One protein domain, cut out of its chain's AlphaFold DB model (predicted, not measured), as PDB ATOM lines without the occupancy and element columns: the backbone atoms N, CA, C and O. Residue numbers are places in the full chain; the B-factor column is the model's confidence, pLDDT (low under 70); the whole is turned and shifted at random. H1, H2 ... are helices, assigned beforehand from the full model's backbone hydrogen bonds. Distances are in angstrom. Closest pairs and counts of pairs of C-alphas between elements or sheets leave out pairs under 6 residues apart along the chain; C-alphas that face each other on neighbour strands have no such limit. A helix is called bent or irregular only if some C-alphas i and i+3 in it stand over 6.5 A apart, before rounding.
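This is residues 108 to 191 of the 299 residues of an uncharacterized protein of Turicibacter sanguinis (UniProt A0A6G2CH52). Two long helices, H1 and H5, make the arms of a wide U, with the shorter H3 between them and the short H4 at the closed end. H2 sits off to one side, on the stretch that leads from H1 to H3, and residues 184 to 190, of which 188 to 190 belong to H6, stick out at the end of H5. The printed part has 84 residues with six named helices, H1 to H6 along the chain, and no named strand: all helix. It is compact, with a radius of gyration of the C-alphas of 13.6 A, and spans 34 by 34 by 23 A.

After residues 108 to 120, with no named element, H1, residues 121 to 138, has a kink of 40 degrees near residue 132 and is irregular, with C-alphas 133 and 136 7.5 A apart. H2, residues 143 to 147, touches no helix. H3, residues 154 to 161, touches H1 at a shallow tilt of 30 degrees, the same way; the closest C-alphas, of Ile 128 and Pro 154, are 5.5 A apart. H4, residues 165 to 169, only just touches H1, with 3 pairs of C-alphas within 8 A and with residue 138 of H1 alone; Ile 138 and Arg 168 have the closest C-alphas, 5.6 A. H5, residues 171 to 184, touches H3 at a steep tilt of 43 degrees, opposite ways, the closest C-alphas being those of Phe 156 and Tyr 181, 7.6 A. H4 and H5 only just touch, with 3 pairs within 8 A, and only at the corner. H1 and H5 are apart. Every O i to N i+4 pair is within hydrogen-bond range in H2, H3, H4 and H5, against 11 of 14 in H1.

H1 begins at C-alpha 121, (18.880, 24.196, -29.830), and is 25.0 A long; H3 is 10.6 A and H5 20.2 A. H6, residues 188 to 191, ends at C-alpha 191, (1.882, 41.130, -9.703).

The farthest C-alphas, of Asn 133 and Lys 189, are 38.2 A apart. The printed part has no cut and no long link. pLDDT is under 70 at residues 139 to 145.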
ATOM      1  N   ASP A 108      24.463  16.566 -10.117       79.62
ATOM      2  CA  ASP A 108      25.127  17.675 -10.812       79.62
ATOM      3  C   ASP A 108      24.727  17.671 -12.294       79.62
ATOM      4  O   ASP A 108      25.368  17.052 -13.148       79.62
ATOM      5  N   LEU A 109      23.618  18.353 -12.581       80.38
ATOM      6  CA  LEU A 109      23.028  18.455 -13.918       80.38
ATOM      7  C   LEU A 109      23.797  19.434 -14.823       80.38
ATOM      8  O   LEU A 109      23.588  19.430 -16.035       80.38
ATOM      9  N   SER A 110      24.668  20.278 -14.255       78.00
ATOM     10  CA  SER A 110      25.458  21.276 -14.992       78.00
ATOM     11  C   SER A 110      26.581  20.656 -15.814       78.00
ATOM     12  O   SER A 110      26.862  21.143 -16.907       78.00
ATOM     13  N   SER A 111      27.177  19.569 -15.324       79.06
ATOM     14  CA  SER A 111      28.294  18.874 -15.979       79.06
ATOM     15  C   SER A 111      28.001  18.462 -17.431       79.06
ATOM     16  O   SER A 111      28.868  18.548 -18.298       79.06
ATOM     17  N   GLY A 112      26.761  18.064 -17.733       77.88
ATOM     18  CA  GLY A 112      26.333  17.661 -19.078       77.88
ATOM     19  C   GLY A 112      26.040  18.816 -20.044       77.88
ATOM     20  O   GLY A 112      25.726  18.562 -21.204       77.88
ATOM     21  N   LEU A 113      26.118  20.065 -19.575       82.50
ATOM     22  CA  LEU A 113      25.809  21.283 -20.335       82.50
ATOM     23  C   LEU A 113      27.042  22.183 -20.528       82.50
ATOM     24  O   LEU A 113      26.946  23.247 -21.141       82.50
ATOM     25  N   GLU A 114      28.199  21.784 -19.995       81.75
ATOM     26  CA  GLU A 114      29.427  22.573 -20.062       81.75
ATOM     27  C   GLU A 114      29.863  22.833 -21.511       81.75
ATOM     28  O   GLU A 114      29.911  21.935 -22.350       81.75
ATOM     29  N   GLY A 115      30.200  24.091 -21.806       80.06
ATOM     30  CA  GLY A 115      30.654  24.512 -23.133       80.06
ATOM     31  C   GLY A 115      29.541  24.745 -24.161       80.06
ATOM     32  O   GLY A 115      29.855  25.109 -25.292       80.06
ATOM     33  N   MET A 116      28.267  24.584 -23.788       84.50
ATOM     34  CA  MET A 116      27.117  24.882 -24.648       84.50
ATOM     35  C   MET A 116      26.590  26.309 -24.426       84.50
ATOM     36  O   MET A 116      26.611  26.833 -23.313       84.50
ATOM     37  N   GLU A 117      26.076  26.942 -25.482       80.81
ATOM     38  CA  GLU A 117      25.440  28.263 -25.398       80.81
ATOM     39  C   GLU A 117      23.986  28.141 -24.905       80.81
ATOM     40  O   GLU A 117      23.202  27.378 -25.474       80.81
ATOM     41  N   GLY A 118      23.635  28.906 -23.861       74.88
ATOM     42  CA  GLY A 118      22.438  28.725 -23.020       74.88
ATOM     43  C   GLY A 118      21.065  28.884 -23.686       74.88
ATOM     44  O   GLY A 118      20.069  28.519 -23.075       74.88
ATOM     45  N   ASP A 119      21.010  29.352 -24.933       76.94
ATOM     46  CA  ASP A 119      19.774  29.472 -25.724       76.94
ATOM     47  C   ASP A 119      19.822  28.658 -27.030       76.94
ATOM     48  O   ASP A 119      18.918  28.729 -27.865       76.94
ATOM     49  N   SER A 120      20.876  27.863 -27.236       85.62
ATOM     50  CA  SER A 120      21.011  27.062 -28.449       85.62
ATOM     51  C   SER A 120      20.023  25.886 -28.465       85.62
ATOM     52  O   SER A 120      19.561  25.393 -27.429       85.62
ATOM     53  N   PHE A 121      19.691  25.406 -29.666       86.75
ATOM     54  CA  PHE A 121      18.880  24.196 -29.830       86.75
ATOM     55  C   PHE A 121      19.542  22.982 -29.157       86.75
ATOM     56  O   PHE A 121      18.868  22.188 -28.506       86.75
ATOM     57  N   GLU A 122      20.867  22.875 -29.278       86.44
ATOM     58  CA  GLU A 122      21.672  21.797 -28.701       86.44
ATOM     59  C   GLU A 122      21.617  21.813 -27.171       86.44
ATOM     60  O   GLU A 122      21.381  20.770 -26.562       86.44
ATOM     61  N   TYR A 123      21.728  22.998 -26.558       89.19
ATOM     62  CA  TYR A 123      21.586  23.169 -25.112       89.19
ATOM     63  C   TYR A 123      20.201  22.740 -24.624       89.19
ATOM     64  O   TYR A 123      20.094  21.937 -23.698       89.19
ATOM     65  N   ASN A 124      19.132  23.222 -25.268       87.50
ATOM     66  CA  ASN A 124      17.764  22.870 -24.877       87.50
ATOM     67  C   ASN A 124      17.491  21.367 -25.020       87.50
ATOM     68  O   ASN A 124      16.888  20.758 -24.136       87.50
ATOM     69  N   TRP A 125      17.966  20.746 -26.101       89.25
ATOM     70  CA  TRP A 125      17.825  19.306 -26.310       89.25
ATOM     71  C   TRP A 125      18.607  18.490 -25.269       89.25
ATOM     72  O   TRP A 125      18.075  17.530 -24.704       89.25
ATOM     73  N   ALA A 126      19.851  18.880 -24.972       89.44
ATOM     74  CA  ALA A 126      20.661  18.243 -23.936       89.44
ATOM     75  C   ALA A 126      20.005  18.373 -22.555       89.44
ATOM     76  O   ALA A 126      19.889  17.384 -21.829       89.44
ATOM     77  N   LEU A 127      19.497  19.563 -22.229       90.00
ATOM     78  CA  LEU A 127      18.808  19.848 -20.976       90.00
ATOM     79  C   LEU A 127      17.562  18.972 -20.796       90.00
ATOM     80  O   LEU A 127      17.418  18.343 -19.750       90.00
ATOM     81  N   ILE A 128      16.698  18.870 -21.814       90.31
ATOM     82  CA  ILE A 128      15.506  18.005 -21.773       90.31
ATOM     83  C   ILE A 128      15.899  16.557 -21.463       90.31
ATOM     84  O   ILE A 128      15.311  15.941 -20.575       90.31
ATOM     85  N   ASN A 129      16.912  16.017 -22.146       89.69
ATOM     86  CA  ASN A 129      17.356  14.637 -21.933       89.69
ATOM     87  C   ASN A 129      17.944  14.416 -20.539       89.69
ATOM     88  O   ASN A 129      17.630  13.418 -19.889       89.69
ATOM     89  N   ILE A 130      18.780  15.341 -20.064       89.38
ATOM     90  CA  ILE A 130      19.366  15.284 -18.722       89.38
ATOM     91  C   ILE A 130      18.253  15.271 -17.668       89.38
ATOM     92  O   ILE A 130      18.264  14.419 -16.779       89.38
ATOM     93  N   VAL A 131      17.264  16.159 -17.788       89.19
ATOM     94  CA  VAL A 131      16.134  16.226 -16.857       89.19
ATOM     95  C   VAL A 131      15.273  14.964 -16.944       89.19
ATOM     96  O   VAL A 131      14.986  14.364 -15.912       89.19
ATOM     97  N   ARG A 132      14.913  14.499 -18.148       87.50
ATOM     98  CA  ARG A 132      14.111  13.276 -18.350       87.50
ATOM     99  C   ARG A 132      14.777  12.036 -17.752       87.50
ATOM    100  O   ARG A 132      14.116  11.276 -17.047       87.50
ATOM    101  N   ASN A 133      16.084  11.866 -17.951       87.69
ATOM    102  CA  ASN A 133      16.843  10.739 -17.395       87.69
ATOM    103  C   ASN A 133      16.910  10.757 -15.860       87.69
ATOM    104  O   ASN A 133      17.099   9.713 -15.237       87.69
ATOM    105  N   ASN A 134      16.736  11.930 -15.250       85.56
ATOM    106  CA  ASN A 134      16.770  12.127 -13.804       85.56
ATOM    107  C   ASN A 134      15.379  12.371 -13.191       85.56
ATOM    108  O   ASN A 134      15.277  12.522 -11.977       85.56
ATOM    109  N   ALA A 135      14.298  12.371 -13.979       82.19
ATOM    110  CA  ALA A 135      12.951  12.725 -13.518       82.19
ATOM    111  C   ALA A 135      12.433  11.808 -12.395       82.19
ATOM    112  O   ALA A 135      11.672  12.238 -11.531       82.19
ATOM    113  N   TRP A 136      12.907  10.559 -12.348       79.81
ATOM    114  CA  TRP A 136      12.593   9.611 -11.278       79.81
ATOM    115  C   TRP A 136      13.026  10.103  -9.879       79.81
ATOM    116  O   TRP A 136      12.403   9.729  -8.886       79.81
ATOM    117  N   LEU A 137      14.025  10.994  -9.785       79.88
ATOM    118  CA  LEU A 137      14.497  11.590  -8.524       79.88
ATOM    119  C   LEU A 137      13.505  12.581  -7.905       79.88
ATOM    120  O   LEU A 137      13.587  12.864  -6.707       79.88
ATOM    121  N   ILE A 138      12.561  13.101  -8.698       77.56
ATOM    122  CA  ILE A 138      11.491  13.983  -8.215       77.56
ATOM    123  C   ILE A 138      10.570  13.203  -7.262       77.56
ATOM    124  O   ILE A 138       9.976  13.791  -6.367       77.56
ATOM    125  N   GLY A 139      10.488  11.870  -7.399       68.44
ATOM    126  CA  GLY A 139       9.753  11.002  -6.471       68.44
ATOM    127  C   GLY A 139       8.238  11.236  -6.456       68.44
ATOM    128  O   GLY A 139       7.565  10.832  -5.509       68.44
ATOM    129  N   MET A 140       7.706  11.895  -7.489       65.44
ATOM    130  CA  MET A 140       6.301  12.283  -7.617       65.44
ATOM    131  C   MET A 140       5.496  11.288  -8.473       65.44
ATOM    132  O   MET A 140       6.059  10.590  -9.319       65.44
ATOM    133  N   PRO A 141       4.162  11.236  -8.309       62.25
ATOM    134  CA  PRO A 141       3.289  10.464  -9.188       62.25
ATOM    135  C   PRO A 141       3.363  10.951 -10.643       62.25
ATOM    136  O   PRO A 141       3.388  12.157 -10.891       62.25
ATOM    137  N   ALA A 142       3.235  10.025 -11.599       65.94
ATOM    138  CA  ALA A 142       3.192  10.289 -13.050       65.94
ATOM    139  C   ALA A 142       2.105  11.295 -13.500       65.94
ATOM    140  O   ALA A 142       2.071  11.723 -14.646       65.94
ATOM    141  N   TYR A 143       1.197  11.686 -12.603       65.69
ATOM    142  CA  TYR A 143       0.184  12.710 -12.848       65.69
ATOM    143  C   TYR A 143       0.786  14.075 -13.217       65.69
ATOM    144  O   TYR A 143       0.223  14.775 -14.056       65.69
ATOM    145  N   TYR A 144       1.931  14.449 -12.640       68.38
ATOM    146  CA  TYR A 144       2.546  15.747 -12.927       68.38
ATOM    147  C   TYR A 144       3.196  15.818 -14.312       68.38
ATOM    148  O   TYR A 144       3.191  16.894 -14.908       68.38
ATOM    149  N   ASP A 145       3.629  14.680 -14.868       68.62
ATOM    150  CA  ASP A 145       4.082  14.598 -16.263       68.62
ATOM    151  C   ASP A 145       2.962  14.958 -17.250       68.62
ATOM    152  O   ASP A 145       3.241  15.506 -18.307       68.62
ATOM    153  N   TYR A 146       1.694  14.693 -16.907       74.75
ATOM    154  CA  TYR A 146       0.546  15.058 -17.746       74.75
ATOM    155  C   TYR A 146       0.148  16.536 -17.614       74.75
ATOM    156  O   TYR A 146      -0.429  17.118 -18.529       74.75
ATOM    157  N   ILE A 147       0.405  17.141 -16.455       76.44
ATOM    158  CA  ILE A 147      -0.004  18.518 -16.166       76.44
ATOM    159  C   ILE A 147       0.963  19.538 -16.770       76.44
ATOM    160  O   ILE A 147       0.528  20.573 -17.278       76.44
ATOM    161  N   TYR A 148       2.267  19.281 -16.659       81.69
ATOM    162  CA  TYR A 148       3.299  20.233 -17.047       81.69
ATOM    163  C   TYR A 148       4.534  19.494 -17.557       81.69
ATOM    164  O   TYR A 148       5.477  19.232 -16.819       81.69
ATOM    165  N   GLU A 149       4.509  19.120 -18.829       83.88
ATOM    166  CA  GLU A 149       5.552  18.293 -19.439       83.88
ATOM    167  C   GLU A 149       6.956  18.917 -19.325       83.88
ATOM    168  O   GLU A 149       7.129  20.140 -19.344       83.88
ATOM    169  N   ILE A 150       7.984  18.065 -19.226       85.25
ATOM    170  CA  ILE A 150       9.382  18.507 -19.095       85.25
ATOM    171  C   ILE A 150       9.830  19.320 -20.309       85.25
ATOM    172  O   ILE A 150      10.548  20.307 -20.167       85.25
ATOM    173  N   GLU A 151       9.366  18.942 -21.494       86.31
ATOM    174  CA  GLU A 151       9.676  19.583 -22.766       86.31
ATOM    175  C   GLU A 151       9.149  21.017 -22.837       86.31
ATOM    176  O   GLU A 151       9.689  21.830 -23.586       86.31
ATOM    177  N   PHE A 152       8.109  21.342 -22.064       85.19
ATOM    178  CA  PHE A 152       7.521  22.676 -22.060       85.19
ATOM    179  C   PHE A 152       8.399  23.697 -21.322       85.19
ATOM    180  O   PHE A 152       8.458  24.859 -21.720       85.19
ATOM    181  N   ASP A 153       9.078  23.283 -20.247       87.00
ATOM    182  CA  ASP A 153       9.899  24.170 -19.410       87.00
ATOM    183  C   ASP A 153      11.035  23.393 -18.721       87.00
ATOM    184  O   ASP A 153      11.017  23.162 -17.505       87.00
ATOM    185  N   PRO A 154      12.043  22.949 -19.489       87.94
ATOM    186  CA  PRO A 154      13.108  22.101 -18.963       87.94
ATOM    187  C   PRO A 154      14.003  22.836 -17.950       87.94
ATOM    188  O   PRO A 154      14.617  22.206 -17.089       87.94
ATOM    189  N   VAL A 155      14.031  24.174 -17.996       89.50
ATOM    190  CA  VAL A 155      14.733  25.022 -17.020       89.50
ATOM    191  C   VAL A 155      14.066  24.944 -15.646       89.50
ATOM    192  O   VAL A 155      14.760  24.740 -14.648       89.50
ATOM    193  N   PHE A 156      12.732  25.036 -15.582       88.81
ATOM    194  CA  PHE A 156      11.991  24.839 -14.334       88.81
ATOM    195  C   PHE A 156      12.261  23.457 -13.734       88.81
ATOM    196  O   PHE A 156      12.570  23.337 -12.550       88.81
ATOM    197  N   TRP A 157      12.199  22.406 -14.547       88.62
ATOM    198  CA  TRP A 157      12.381  21.045 -14.051       88.62
ATOM    199  C   TRP A 157      13.815  20.740 -13.605       88.62
ATOM    200  O   TRP A 157      14.005  20.028 -12.617       88.62
ATOM    201  N   LYS A 158      14.828  21.345 -14.240       89.44
ATOM    202  CA  LYS A 158      16.196  21.361 -13.698       89.44
ATOM    203  C   LYS A 158      16.232  22.021 -12.319       89.44
ATOM    204  O   LYS A 158      16.786  21.440 -11.392       89.44
ATOM    205  N   HIS A 159      15.595  23.181 -12.163       90.00
ATOM    206  CA  HIS A 159      15.535  23.879 -10.878       90.00
ATOM    207  C   HIS A 159      14.862  23.042  -9.776       90.00
ATOM    208  O   HIS A 159      15.332  23.049  -8.640       90.00
ATOM    209  N   VAL A 160      13.810  22.282 -10.108       89.19
ATOM    210  CA  VAL A 160      13.150  21.329  -9.191       89.19
ATOM    211  C   VAL A 160      14.106  20.213  -8.763       89.19
ATOM    212  O   VAL A 160      14.172  19.882  -7.580       89.19
ATOM    213  N   LEU A 161      14.859  19.628  -9.699       87.19
ATOM    214  CA  LEU A 161      15.807  18.548  -9.398       87.19
ATOM    215  C   LEU A 161      16.971  19.003  -8.505       87.19
ATOM    216  O   LEU A 161      17.493  18.190  -7.741       87.19
ATOM    217  N   GLU A 162      17.344  20.279  -8.579       87.38
ATOM    218  CA  GLU A 162      18.374  20.907  -7.739       87.38
ATOM    219  C   GLU A 162      17.883  21.243  -6.323       87.38
ATOM    220  O   GLU A 162      18.697  21.541  -5.446       87.38
ATOM    221  N   GLN A 163      16.570  21.184  -6.069       87.69
ATOM    222  CA  GLN A 163      16.033  21.369  -4.723       87.69
ATOM    223  C   GLN A 163      16.310  20.157  -3.820       87.69
ATOM    224  O   GLN A 163      16.429  19.023  -4.301       87.69
ATOM    225  N   PRO A 164      16.344  20.364  -2.487       86.00
ATOM    226  CA  PRO A 164      16.363  19.270  -1.524       86.00
ATOM    227  C   PRO A 164      15.222  18.275  -1.760       86.00
ATOM    228  O   PRO A 164      14.127  18.650  -2.191       86.00
ATOM    229  N   PHE A 165      15.468  17.006  -1.426       82.06
ATOM    230  CA  PHE A 165      14.515  15.912  -1.621       82.06
ATOM    231  C   PHE A 165      13.127  16.220  -1.036       82.06
ATOM    232  O   PHE A 165      12.109  15.926  -1.662       82.06
ATOM    233  N   GLU A 166      13.081  16.847   0.138       81.12
ATOM    234  CA  GLU A 166      11.846  17.192   0.838       81.12
ATOM    235  C   GLU A 166      10.975  18.166   0.031       81.12
ATOM    236  O   GLU A 166       9.767  17.980  -0.056       81.12
ATOM    237  N   VAL A 167      11.592  19.155  -0.623       83.19
ATOM    238  CA  VAL A 167      10.890  20.193  -1.398       83.19
ATOM    239  C   VAL A 167      10.334  19.630  -2.705       83.19
ATOM    240  O   VAL A 167       9.230  19.978  -3.113       83.19
ATOM    241  N   ARG A 168      11.086  18.747  -3.377       81.88
ATOM    242  CA  ARG A 168      10.674  18.181  -4.673       81.88
ATOM    243  C   ARG A 168       9.678  17.023  -4.560       81.88
ATOM    244  O   ARG A 168       9.019  16.723  -5.550       81.88
ATOM    245  N   THR A 169       9.553  16.396  -3.386       78.44
ATOM    246  CA  THR A 169       8.594  15.301  -3.131       78.44
ATOM    247  C   THR A 169       7.312  15.740  -2.431       78.44
ATOM    248  O   THR A 169       6.303  15.037  -2.527       78.44
ATOM    249  N   ASP A 170       7.306  16.891  -1.754       83.06
ATOM    250  CA  ASP A 170       6.082  17.451  -1.186       83.06
ATOM    251  C   ASP A 170       5.283  18.210  -2.259       83.06
ATOM    252  O   ASP A 170       5.754  19.160  -2.887       83.06
ATOM    253  N   GLY A 171       4.037  17.779  -2.479       81.88
ATOM    254  CA  GLY A 171       3.147  18.370  -3.480       81.88
ATOM    255  C   GLY A 171       2.894  19.862  -3.270       81.88
ATOM    256  O   GLY A 171       2.803  20.606  -4.245       81.88
ATOM    257  N   ARG A 172       2.806  20.321  -2.018       84.75
ATOM    258  CA  ARG A 172       2.547  21.729  -1.691       84.75
ATOM    259  C   ARG A 172       3.783  22.582  -1.896       84.75
ATOM    260  O   ARG A 172       3.658  23.701  -2.397       84.75
ATOM    261  N   ASP A 173       4.951  22.060  -1.540       88.44
ATOM    262  CA  ASP A 173       6.206  22.769  -1.765       88.44
ATOM    263  C   ASP A 173       6.495  22.890  -3.265       88.44
ATOM    264  O   ASP A 173       6.816  23.983  -3.725       88.44
ATOM    265  N   LEU A 174       6.246  21.840  -4.059       86.44
ATOM    266  CA  LEU A 174       6.359  21.907  -5.519       86.44
ATOM    267  C   LEU A 174       5.356  22.893  -6.146       86.44
ATOM    268  O   LEU A 174       5.737  23.699  -6.997       86.44
ATOM    269  N   GLN A 175       4.088  22.883  -5.713       87.38
ATOM    270  CA  GLN A 175       3.083  23.868  -6.151       87.38
ATOM    271  C   GLN A 175       3.536  25.304  -5.854       87.38
ATOM    272  O   GLN A 175       3.370  26.201  -6.682       87.38
ATOM    273  N   LYS A 176       4.107  25.532  -4.665       89.75
ATOM    274  CA  LYS A 176       4.616  26.839  -4.251       89.75
ATOM    275  C   LYS A 176       5.848  27.246  -5.058       89.75
ATOM    276  O   LYS A 176       5.892  28.379  -5.527       89.75
ATOM    277  N   LEU A 177       6.788  26.329  -5.273       90.31
ATOM    278  CA  LEU A 177       7.981  26.547  -6.088       90.31
ATOM    279  C   LEU A 177       7.610  26.935  -7.523       90.31
ATOM    280  O   LEU A 177       8.137  27.902  -8.067       90.31
ATOM    281  N   PHE A 178       6.643  26.229  -8.116       88.00
ATOM    282  CA  PHE A 178       6.106  26.568  -9.431       88.00
ATOM    283  C   PHE A 178       5.485  27.971  -9.453       88.00
ATOM    284  O   PHE A 178       5.738  28.758 -10.368       88.00
ATOM    285  N   ALA A 179       4.684  28.301  -8.439       88.56
ATOM    286  CA  ALA A 179       4.047  29.605  -8.336       88.56
ATOM    287  C   ALA A 179       5.063  30.745  -8.189       88.56
ATOM    288  O   ALA A 179       4.906  31.770  -8.846       88.56
ATOM    289  N   GLU A 180       6.108  30.559  -7.383       91.00
ATOM    290  CA  GLU A 180       7.203  31.518  -7.199       91.00
ATOM    291  C   GLU A 180       7.994  31.718  -8.494       91.00
ATOM    292  O   GLU A 180       8.156  32.850  -8.950       91.00
ATOM    293  N   TYR A 181       8.373  30.623  -9.155       89.50
ATOM    294  CA  TYR A 181       9.061  30.665 -10.442       89.50
ATOM    295  C   TYR A 181       8.265  31.441 -11.500       89.50
ATOM    296  O   TYR A 181       8.794  32.336 -12.164       89.50
ATOM    297  N   LYS A 182       6.961  31.163 -11.634       87.12
ATOM    298  CA  LYS A 182       6.101  31.904 -12.567       87.12
ATOM    299  C   LYS A 182       5.856  33.336 -12.121       87.12
ATOM    300  O   LYS A 182       5.752  34.210 -12.978       87.12
ATOM    301  N   TRP A 183       5.788  33.598 -10.819       88.94
ATOM    302  CA  TRP A 183       5.631  34.943 -10.280       88.94
ATOM    303  C   TRP A 183       6.809  35.842 -10.647       88.94
ATOM    304  O   TRP A 183       6.602  37.000 -11.009       88.94
ATOM    305  N   ASP A 184       8.035  35.333 -10.617       91.06
ATOM    306  CA  ASP A 184       9.226  36.125 -10.930       91.06
ATOM    307  C   ASP A 184       9.315  36.561 -12.391       91.06
ATOM    308  O   ASP A 184       9.863  37.624 -12.682       91.06
ATOM    309  N   MET A 185       8.649  35.837 -13.289       88.38
ATOM    310  CA  MET A 185       8.515  36.208 -14.700       88.38
ATOM    311  C   MET A 185       7.505  37.342 -14.945       88.38
ATOM    312  O   MET A 185       7.418  37.870 -16.054       88.38
ATOM    313  N   LEU A 186       6.708  37.721 -13.941       88.75
ATOM    314  CA  LEU A 186       5.624  38.684 -14.113       88.75
ATOM    315  C   LEU A 186       6.084  40.134 -14.023       88.75
ATOM    316  O   LEU A 186       6.868  40.533 -13.159       88.75
ATOM    317  N   THR A 187       5.454  40.974 -14.841       92.69
ATOM    318  CA  THR A 187       5.584  42.428 -14.732       92.69
ATOM    319  C   THR A 187       4.988  42.945 -13.413       92.69
ATOM    320  O   THR A 187       4.035  42.362 -12.882       92.69
ATOM    321  N   PRO A 188       5.437  44.110 -12.905       93.56
ATOM    322  CA  PRO A 188       4.872  44.704 -11.689       93.56
ATOM    323  C   PRO A 188       3.349  44.909 -11.737       93.56
ATOM    324  O   PRO A 188       2.669  44.765 -10.723       93.56
ATOM    325  N   LYS A 189       2.789  45.201 -12.921       91.56
ATOM    326  CA  LYS A 189       1.336  45.350 -13.108       91.56
ATOM    327  C   LYS A 189       0.601  44.020 -12.926       91.56
ATOM    328  O   LYS A 189      -0.427  43.992 -12.260       91.56
ATOM    329  N   GLN A 190       1.140  42.932 -13.475       90.19
ATOM    330  CA  GLN A 190       0.579  41.589 -13.305       90.19
ATOM    331  C   GLN A 190       0.673  41.123 -11.849       90.19
ATOM    332  O   GLN A 190      -0.295  40.585 -11.329       90.19
ATOM    333  N   LYS A 191       1.775  41.410 -11.147       92.00
ATOM    334  CA  LYS A 191       1.882  41.130  -9.703       92.00
ATOM    335  C   LYS A 191       0.819  41.879  -8.884       92.00
ATOM    336  O   LYS A 191       0.296  41.368  -7.897       92.00
TER     337      LYS A 191